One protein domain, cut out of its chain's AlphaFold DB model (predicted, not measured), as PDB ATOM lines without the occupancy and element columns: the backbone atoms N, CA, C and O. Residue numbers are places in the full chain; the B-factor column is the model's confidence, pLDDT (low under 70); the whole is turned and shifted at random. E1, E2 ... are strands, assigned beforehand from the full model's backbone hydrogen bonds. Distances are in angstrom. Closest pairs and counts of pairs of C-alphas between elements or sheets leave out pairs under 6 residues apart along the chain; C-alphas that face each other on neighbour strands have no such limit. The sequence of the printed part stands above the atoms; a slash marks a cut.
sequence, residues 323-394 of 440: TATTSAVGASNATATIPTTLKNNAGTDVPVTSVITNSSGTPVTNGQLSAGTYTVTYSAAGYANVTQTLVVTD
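Overview. This is residues 323 to 394 of the 440 residues of an uncharacterized protein of Lactococcus lactis subsp. cremoris TIFN7 (UniProt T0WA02). A narrow, strongly twisted sheet of four strands curls like part of a barrel, and the long link of residues 326 to 340 runs along its open side, between edge strands E1 and E4. A small hairpin, E2 and E3, lies at one end of this rod. The printed part has 72 residues with no named helix and six strands, E1 to E6; the class is all strand, with under half of the residues, 30, in named elements. The larger sheet is mixed, order E1 E6 E5 E4. The whole is only just compact, close to loose, with a radius of gyration of the C-alphas of 13.3 A and spans of 43 by 21 by 14 A.

Arrangement. E1, residues 323 to 325, is parallel to E6, residues 386 to 393, at 29 degrees, with N 324 and O 391 at 3.0 A. E2, residues 341 to 343, and E3, residues 349 to 351, form an antiparallel hairpin, with N 350 and O 342 at 2.8 A. E3 runs on into E4, residues 353 to 357, at 68 degrees. E4, E5, residues 372 to 379, and E6 form a meander, each strand the antiparallel neighbour of the one before. N 355 and O 377 are 3.0 A apart between E4 and E5, and N 376 and O 388 2.8 A between E5 and E6. E1 and E4 are apart.

Along the chain. E1 begins at C-alpha 323, (140.784, 162.274, 167.549). E4 is 13.5 A long, E5 22.8 A and E6 23.2 A. E6 ends at C-alpha 393, (145.065, 167.990, 170.640).

Size, cuts and confidence. The C-alphas farthest apart, of Val 329 and Ala 346, are 42.9 A apart. The printed part has no cut. The links E1 to E2 and E4 to E5 are long. Mean pLDDT of the printed part is 94.0; no printed residue is under 70.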
ATOM      1  N   THR A 323     139.783 161.214 167.477       96.44
ATOM      2  CA  THR A 323     140.784 162.274 167.549       96.44
ATOM      3  C   THR A 323     140.380 163.456 166.681       96.44
ATOM      4  O   THR A 323     139.733 163.299 165.644       96.44
ATOM      5  N   ALA A 324     140.751 164.653 167.122       97.19
ATOM      6  CA  ALA A 324     140.691 165.870 166.326       97.19
ATOM      7  C   ALA A 324     141.849 166.794 166.718       97.19
ATOM      8  O   ALA A 324     142.387 166.695 167.821       97.19
ATOM      9  N   THR A 325     142.205 167.714 165.828       95.75
ATOM     10  CA  THR A 325     143.276 168.685 166.076       95.75
ATOM     11  C   THR A 325     142.734 170.092 165.892       95.75
ATOM     12  O   THR A 325     141.933 170.336 164.985       95.75
ATOM     13  N   THR A 326     143.135 171.016 166.759       96.06
ATOM     14  CA  THR A 326     142.859 172.446 166.575       96.06
ATOM     15  C   THR A 326     143.725 173.005 165.439       96.06
ATOM     16  O   THR A 326     144.699 172.385 165.009       96.06
ATOM     17  N   SER A 327     143.390 174.183 164.908       93.00
ATOM     18  CA  SER A 327     144.210 174.780 163.840       93.00
ATOM     19  C   SER A 327     145.541 175.363 164.331       93.00
ATOM     20  O   SER A 327     146.432 175.592 163.520       93.00
ATOM     21  N   ALA A 328     145.648 175.676 165.623       91.19
ATOM     22  CA  ALA A 328     146.805 176.293 166.265       91.19
ATOM     23  C   ALA A 328     146.733 176.068 167.782       91.19
ATOM     24  O   ALA A 328     145.650 175.832 168.317       91.19
ATOM     25  N   VAL A 329     147.867 176.202 168.472       89.62
ATOM     26  CA  VAL A 329     147.932 176.110 169.938       89.62
ATOM     27  C   VAL A 329     146.951 177.096 170.583       89.62
ATOM     28  O   VAL A 329     146.934 178.278 170.239       89.62
ATOM     29  N   GLY A 330     146.104 176.605 171.490       87.62
ATOM     30  CA  GLY A 330     145.079 177.395 172.177       87.62
ATOM     31  C   GLY A 330     143.825 177.730 171.354       87.62
ATOM     32  O   GLY A 330     142.921 178.396 171.868       87.62
ATOM     33  N   ALA A 331     143.718 177.283 170.097       93.19
ATOM     34  CA  ALA A 331     142.512 177.488 169.297       93.19
ATOM     35  C   ALA A 331     141.342 176.596 169.768       93.19
ATOM     36  O   ALA A 331     141.512 175.612 170.481       93.19
ATOM     37  N   SER A 332     140.115 176.962 169.376       95.19
ATOM     38  CA  SER A 332     138.870 176.278 169.780       95.19
ATOM     39  C   SER A 332     137.970 175.976 168.581       95.19
ATOM     40  O   SER A 332     136.795 176.330 168.565       95.19
ATOM     41  N   ASN A 333     138.549 175.396 167.531       95.38
ATOM     42  CA  ASN A 333     137.891 175.154 166.243       95.38
ATOM     43  C   ASN A 333     138.054 173.715 165.727       95.38
ATOM     44  O   ASN A 333     137.831 173.453 164.542       95.38
ATOM     45  N   ALA A 334     138.458 172.773 166.585       96.88
ATOM     46  CA  ALA A 334     138.624 171.390 166.160       96.88
ATOM     47  C   ALA A 334     137.269 170.742 165.837       96.88
ATOM     48  O   ALA A 334     136.270 170.955 166.532       96.88
ATOM     49  N   THR A 335     137.255 169.918 164.787       97.12
ATOM     50  CA  THR A 335     136.096 169.132 164.346       97.12
ATOM     51  C   THR A 335     136.468 167.655 164.330       97.12
ATOM     52  O   THR A 335     137.480 167.284 163.739       97.12
ATOM     53  N   ALA A 336     135.649 166.810 164.951       96.38
ATOM     54  CA  ALA A 336     135.802 165.360 164.920       96.38
ATOM     55  C   ALA A 336     134.863 164.722 163.886       96.38
ATOM     56  O   ALA A 336     133.710 165.137 163.741       96.38
ATOM     57  N   THR A 337     135.327 163.670 163.210       96.38
ATOM     58  CA  THR A 337     134.469 162.821 162.371       96.38
ATOM     59  C   THR A 337     133.733 161.826 163.259       96.38
ATOM     60  O   THR A 337     134.358 160.951 163.856       96.38
ATOM     61  N   ILE A 338     132.409 161.955 163.348       95.94
ATOM     62  CA  ILE A 338     131.570 161.126 164.218       95.94
ATOM     63  C   ILE A 338     130.729 160.162 163.361       95.94
ATOM     64  O   ILE A 338     130.068 160.621 162.426       95.94
ATOM     65  N   PRO A 339     130.724 158.849 163.656       94.94
ATOM     66  CA  PRO A 339     129.849 157.880 163.002       94.94
ATOM     67  C   PRO A 339     128.364 158.241 163.118       94.94
ATOM     68  O   PRO A 339     127.884 158.630 164.182       94.94
ATOM     69  N   THR A 340     127.624 158.047 162.030       95.81
ATOM     70  CA  THR A 340     126.159 158.207 161.982       95.81
ATOM     71  C   THR A 340     125.413 156.883 162.151       95.81
ATOM     72  O   THR A 340     124.193 156.876 162.325       95.81
ATOM     73  N   THR A 341     126.131 155.758 162.138       95.94
ATOM     74  CA  THR A 341     125.608 154.423 162.432       95.94
ATOM     75  C   THR A 341     126.532 153.685 163.397       95.94
ATOM     76  O   THR A 341     127.753 153.846 163.349       95.94
ATOM     77  N   LEU A 342     125.950 152.857 164.263       96.38
ATOM     78  CA  LEU A 342     126.664 151.874 165.081       96.38
ATOM     79  C   LEU A 342     126.058 150.490 164.874       96.38
ATOM     80  O   LEU A 342     124.891 150.359 164.513       96.38
ATOM     81  N   LYS A 343     126.839 149.444 165.140       92.56
ATOM     82  CA  LYS A 343     126.323 148.074 165.157       92.56
ATOM     83  C   LYS A 343     125.567 147.810 166.455       92.56
ATOM     84  O   LYS A 343     125.987 148.276 167.511       92.56
ATOM     85  N   ASN A 344     124.495 147.026 166.406       88.62
ATOM     86  CA  ASN A 344     123.956 146.382 167.605       88.62
ATOM     87  C   ASN A 344     124.646 145.031 167.874       88.62
ATOM     88  O   ASN A 344     125.428 144.542 167.056       88.62
ATOM     89  N   ASN A 345     124.350 144.409 169.015       84.62
ATOM     90  CA  ASN A 345     124.853 143.080 169.391       84.62
ATOM     91  C   ASN A 345     124.422 141.942 168.439       84.62
ATOM     92  O   ASN A 345     124.978 140.850 168.530       84.62
ATOM     93  N   ALA A 346     123.497 142.195 167.507       77.25
ATOM     94  CA  ALA A 346     123.116 141.291 166.419       77.25
ATOM     95  C   ALA A 346     123.819 141.607 165.075       77.25
ATOM     96  O   ALA A 346     123.531 140.974 164.062       77.25
ATOM     97  N   GLY A 347     124.729 142.589 165.029       81.50
ATOM     98  CA  GLY A 347     125.507 142.948 163.833       81.50
ATOM     99  C   GLY A 347     124.780 143.831 162.805       81.50
ATOM    100  O   GLY A 347     125.327 144.100 161.730       81.50
ATOM    101  N   THR A 348     123.579 144.318 163.124       82.25
ATOM    102  CA  THR A 348     122.798 145.228 162.264       82.25
ATOM    103  C   THR A 348     123.278 146.673 162.425       82.25
ATOM    104  O   THR A 348     123.581 147.087 163.543       82.25
ATOM    105  N   ASP A 349     123.334 147.444 161.331       90.12
ATOM    106  CA  ASP A 349     123.596 148.891 161.380       90.12
ATOM    107  C   ASP A 349     122.374 149.652 161.905       90.12
ATOM    108  O   ASP A 349     121.282 149.570 161.345       90.12
ATOM    109  N   VAL A 350     122.573 150.417 162.973       89.56
ATOM    110  CA  VAL A 350     121.557 151.240 163.628       89.56
ATOM    111  C   VAL A 350     121.930 152.710 163.437       89.56
ATOM    112  O   VAL A 350     123.022 153.104 163.853       89.56
ATOM    113  N   PRO A 351     121.060 153.541 162.833       94.00
ATOM    114  CA  PRO A 351     121.251 154.987 162.795       94.00
ATOM    115  C   PRO A 351     121.288 155.568 164.210       94.00
ATOM    116  O   PRO A 351     120.405 155.290 165.022       94.00
ATOM    117  N   VAL A 352     122.296 156.389 164.499       97.06
ATOM    118  CA  VAL A 352     122.488 157.019 165.809       97.06
ATOM    119  C   VAL A 352     122.556 158.536 165.685       97.06
ATOM    120  O   VAL A 352     123.018 159.089 164.689       97.06
ATOM    121  N   THR A 353     122.127 159.213 166.744       97.00
ATOM    122  CA  THR A 353     122.439 160.627 166.991       97.00
ATOM    123  C   THR A 353     123.572 160.717 168.004       97.00
ATOM    124  O   THR A 353     123.771 159.783 168.783       97.00
ATOM    125  N   SER A 354     124.331 161.815 167.996       96.94
ATOM    126  CA  SER A 354     125.451 162.008 168.916       96.94
ATOM    127  C   SER A 354     125.420 163.371 169.601       96.94
ATOM    128  O   SER A 354     125.002 164.370 169.017       96.94
ATOM    129  N   VAL A 355     125.880 163.401 170.851       97.88
ATOM    130  CA  VAL A 355     126.106 164.623 171.632       97.88
ATOM    131  C   VAL A 355     127.522 164.575 172.192       97.88
ATOM    132  O   VAL A 355     127.911 163.573 172.791       97.88
ATOM    133  N   ILE A 356     128.289 165.650 172.003       98.00
ATOM    134  CA  ILE A 356     129.617 165.809 172.605       98.00
ATOM    135  C   ILE A 356     129.456 166.565 173.920       98.00
ATOM    136  O   ILE A 356     128.838 167.626 173.940       98.00
ATOM    137  N   THR A 357     130.037 166.059 175.002       98.00
ATOM    138  CA  THR A 357     130.092 166.746 176.295       98.00
ATOM    139  C   THR A 357     131.529 166.928 176.764       98.00
ATOM    140  O   THR A 357     132.380 166.058 176.561       98.00
ATOM    141  N   ASN A 358     131.802 168.051 177.426       95.69
ATOM    142  CA  ASN A 358     133.079 168.282 178.106       95.69
ATOM    143  C   ASN A 358     133.178 167.476 179.424       95.69
ATOM    144  O   ASN A 358     132.252 166.757 179.800       95.69
ATOM    145  N   SER A 359     134.290 167.615 180.154       92.31
ATOM    146  CA  SER A 359     134.535 166.919 181.432       92.31
ATOM    147  C   SER A 359     133.531 167.251 182.546       92.31
ATOM    148  O   SER A 359     133.370 166.462 183.473       92.31
ATOM    149  N   SER A 360     132.829 168.383 182.448       92.69
ATOM    150  CA  SER A 360     131.742 168.760 183.364       92.69
ATOM    151  C   SER A 360     130.371 168.202 182.958       92.69
ATOM    152  O   SER A 360     129.380 168.473 183.627       92.69
ATOM    153  N   GLY A 361     130.290 167.452 181.851       92.31
ATOM    154  CA  GLY A 361     129.037 166.925 181.302       92.31
ATOM    155  C   GLY A 361     128.223 167.939 180.490       92.31
ATOM    156  O   GLY A 361     127.108 167.635 180.076       92.31
ATOM    157  N   THR A 362     128.764 169.132 180.227       95.25
ATOM    158  CA  THR A 362     128.063 170.173 179.463       95.25
ATOM    159  C   THR A 362     128.163 169.888 177.961       95.25
ATOM    160  O   THR A 362     129.282 169.652 177.488       95.25
ATOM    161  N   PRO A 363     127.051 169.927 177.196       96.69
ATOM    162  CA  PRO A 363     127.082 169.782 175.744       96.69
ATOM    163  C   PRO A 363     127.922 170.866 175.061       96.69
ATOM    164  O   PRO A 363     127.832 172.041 175.410       96.69
ATOM    165  N   VAL A 364     128.712 170.469 174.067       96.75
ATOM    166  CA  VAL A 364     129.547 171.355 173.245       96.75
ATOM    167  C   VAL A 364     129.344 171.060 171.759       96.75
ATOM    168  O   VAL A 364     128.973 169.952 171.368       96.75
ATOM    169  N   THR A 365     129.590 172.060 170.915       96.75
ATOM    170  CA  THR A 365     129.377 171.965 169.467       96.75
ATOM    171  C   THR A 365     130.597 171.363 168.770       96.75
ATOM    172  O   THR A 365     131.724 171.817 168.970       96.75
ATOM    173  N   ASN A 366     130.381 170.375 167.897       96.69
ATOM    174  CA  ASN A 366     131.441 169.878 167.017       96.69
ATOM    175  C   ASN A 366     131.909 170.999 166.072       96.69
ATOM    176  O   ASN A 366     131.079 171.660 165.452       96.69
ATOM    177  N   GLY A 367     133.220 171.228 165.974       94.81
ATOM    178  CA  GLY A 367     133.790 172.387 165.275       94.81
ATOM    179  C   GLY A 367     134.047 173.606 166.161       94.81
ATOM    180  O   GLY A 367     134.590 174.598 165.682       94.81
ATOM    181  N   GLN A 368     133.708 173.537 167.451       96.12
ATOM    182  CA  GLN A 368     134.030 174.556 168.458       96.12
ATOM    183  C   GLN A 368     134.745 173.929 169.664       96.12
ATOM    184  O   GLN A 368     134.433 174.221 170.817       96.12
ATOM    185  N   LEU A 369     135.666 172.999 169.395       96.94
ATOM    186  CA  LEU A 369     136.362 172.227 170.421       96.94
ATOM    187  C   LEU A 369     137.791 172.752 170.616       96.94
ATOM    188  O   LEU A 369     138.538 172.891 169.645       96.94
ATOM    189  N   SER A 370     138.169 173.018 171.866       96.12
ATOM    190  CA  SER A 370     139.554 173.292 172.291       96.12
ATOM    191  C   SER A 370     140.286 171.988 172.618       96.12
ATOM    192  O   SER A 370     139.633 170.961 172.841       96.12
ATOM    193  N   ALA A 371     141.619 172.019 172.714       96.44
ATOM    194  CA  ALA A 371     142.395 170.877 173.197       96.44
ATOM    195  C   ALA A 371     141.883 170.370 174.560       96.44
ATOM    196  O   ALA A 371     141.626 171.149 175.480       96.44
ATOM    197  N   GLY A 372     141.699 169.056 174.679       95.56
ATOM    198  CA  GLY A 372     141.096 168.421 175.848       95.56
ATOM    199  C   GLY A 372     140.467 167.060 175.552       95.56
ATOM    200  O   GLY A 372     140.517 166.549 174.434       95.56
ATOM    201  N   THR A 373     139.864 166.456 176.576       97.25
ATOM    202  CA  THR A 373     139.142 165.181 176.464       97.25
ATOM    203  C   THR A 373     137.643 165.401 176.617       97.25
ATOM    204  O   THR A 373     137.187 166.051 177.559       97.25
ATOM    205  N   TYR A 374     136.883 164.820 175.697       98.00
ATOM    206  CA  TYR A 374     135.434 164.912 175.604       98.00
ATOM    207  C   TYR A 374     134.815 163.516 175.579       98.00
ATOM    208  O   TYR A 374     135.473 162.521 175.262       98.00
ATOM    209  N   THR A 375     133.521 163.453 175.879       97.75
ATOM    210  CA  THR A 375     132.713 162.240 175.737       97.75
ATOM    211  C   THR A 375     131.706 162.439 174.619       97.75
ATOM    212  O   THR A 375     130.953 163.408 174.627       97.75
ATOM    213  N   VAL A 376     131.677 161.521 173.659       97.94
ATOM    214  CA  VAL A 376     130.639 161.442 172.630       97.94
ATOM    215  C   VAL A 376     129.626 160.399 173.075       97.94
ATOM    216  O   VAL A 376     129.979 159.235 173.242       97.94
ATOM    217  N   THR A 377     128.380 160.809 173.286       97.75
ATOM    218  CA  THR A 377     127.272 159.913 173.640       97.75
ATOM    219  C   THR A 377     126.432 159.632 172.407       97.75
ATOM    220  O   THR A 377     125.922 160.569 171.799       97.75
ATOM    221  N   TYR A 378     126.256 158.359 172.064       97.94
ATOM    222  CA  TYR A 378     125.409 157.902 170.968       97.94
ATOM    223  C   TYR A 378     124.050 157.448 171.488       97.94
ATOM    224  O   TYR A 378     123.977 156.711 172.471       97.94
ATOM    225  N   SER A 379     122.985 157.873 170.810       95.31
ATOM    226  CA  SER A 379     121.597 157.554 171.163       95.31
ATOM    227  C   SER A 379     120.820 157.057 169.943       95.31
ATOM    228  O   SER A 379     120.910 157.644 168.860       95.31
ATOM    229  N   ALA A 380     120.018 156.009 170.135       92.12
ATOM    230  CA  ALA A 380     119.062 155.493 169.156       92.12
ATOM    231  C   ALA A 380     117.777 155.040 169.864       92.12
ATOM    232  O   ALA A 380     117.816 154.554 170.993       92.12
ATOM    233  N   ALA A 381     116.627 155.191 169.202       81.19
ATOM    234  CA  ALA A 381     115.341 154.794 169.771       81.19
ATOM    235  C   ALA A 381     115.311 153.282 170.060       81.19
ATOM    236  O   ALA A 381     115.623 152.478 169.186       81.19
ATOM    237  N   GLY A 382     114.927 152.904 171.282       74.56
ATOM    238  CA  GLY A 382     114.883 151.502 171.714       74.56
ATOM    239  C   GLY A 382     116.229 150.913 172.152       74.56
ATOM    240  O   GLY A 382     116.279 149.730 172.466       74.56
ATOM    241  N   TYR A 383     117.297 151.716 172.217       86.31
ATOM    242  CA  TYR A 383     118.619 151.289 172.675       86.31
ATOM    243  C   TYR A 383     119.086 152.102 173.885       86.31
ATOM    244  O   TYR A 383     118.800 153.293 173.997       86.31
ATOM    245  N   ALA A 384     119.860 151.471 174.771       88.88
ATOM    246  CA  ALA A 384     120.621 152.199 175.781       88.88
ATOM    247  C   ALA A 384     121.769 152.987 175.128       88.88
ATOM    248  O   ALA A 384     122.390 152.519 174.167       88.88
ATOM    249  N   ASN A 385     122.062 154.169 175.670       95.44
ATOM    250  CA  ASN A 385     123.137 155.016 175.170       95.44
ATOM    251  C   ASN A 385     124.503 154.359 175.386       95.44
ATOM    252  O   ASN A 385     124.748 153.725 176.413       95.44
ATOM    253  N   VAL A 386     125.413 154.578 174.440       97.06
ATOM    254  CA  VAL A 386     126.820 154.174 174.550       97.06
ATOM    255  C   VAL A 386     127.723 155.380 174.356       97.06
ATOM    256  O   VAL A 386     127.347 156.342 173.688       97.06
ATOM    257  N   THR A 387     128.916 155.342 174.940       96.75
ATOM    258  CA  THR A 387     129.851 156.471 174.926       96.75
ATOM    259  C   THR A 387     131.170 156.113 174.260       96.75
ATOM    260  O   THR A 387     131.620 154.973 174.341       96.75
ATOM    261  N   GLN A 388     131.823 157.108 173.666       97.06
ATOM    262  CA  GLN A 388     133.175 157.016 173.122       97.06
ATOM    263  C   GLN A 388     133.984 158.248 173.528       97.06
ATOM    264  O   GLN A 388     133.464 159.364 173.559       97.06
ATOM    265  N   THR A 389     135.265 158.062 173.826       97.38
ATOM    266  CA  THR A 389     136.165 159.174 174.137       97.38
ATOM    267  C   THR A 389     136.585 159.901 172.863       97.38
ATOM    268  O   THR A 389     136.967 159.270 171.878       97.38
ATOM    269  N   LEU A 390     136.562 161.232 172.903       97.81
ATOM    270  CA  LEU A 390     137.143 162.109 171.891       97.81
ATOM    271  C   LEU A 390     138.307 162.882 172.510       97.81
ATOM    272  O   LEU A 390     138.137 163.581 173.508       97.81
ATOM    273  N   VAL A 391     139.488 162.766 171.911       97.75
ATOM    274  CA  VAL A 391     140.687 163.499 172.314       97.75
ATOM    275  C   VAL A 391     140.971 164.586 171.287       97.75
ATOM    276  O   VAL A 391     141.172 164.300 170.109       97.75
ATOM    277  N   VAL A 392     140.997 165.832 171.742       97.94
ATOM    278  CA  VAL A 392     141.386 166.983 170.932       97.94
ATOM    279  C   VAL A 392     142.776 167.426 171.354       97.94
ATOM    280  O   VAL A 392     143.014 167.666 172.538       97.94
ATOM    281  N   THR A 393     143.689 167.539 170.398       96.94
ATOM    282  CA  THR A 393     145.065 167.990 170.640       96.94
ATOM    283  C   THR A 393     145.361 169.273 169.886       96.94
ATOM    284  O   THR A 393     144.821 169.500 168.804       96.94
ATOM    285  N   ASP A 394     146.262 170.086 170.423       95.75
ATOM    286  CA  ASP A 394     146.867 171.165 169.650       95.75
ATOM    287  C   ASP A 394     147.957 170.612 168.716       95.75
ATOM    288  O   ASP A 394     148.554 169.568 169.013       95.75
TER     289      ASP A 394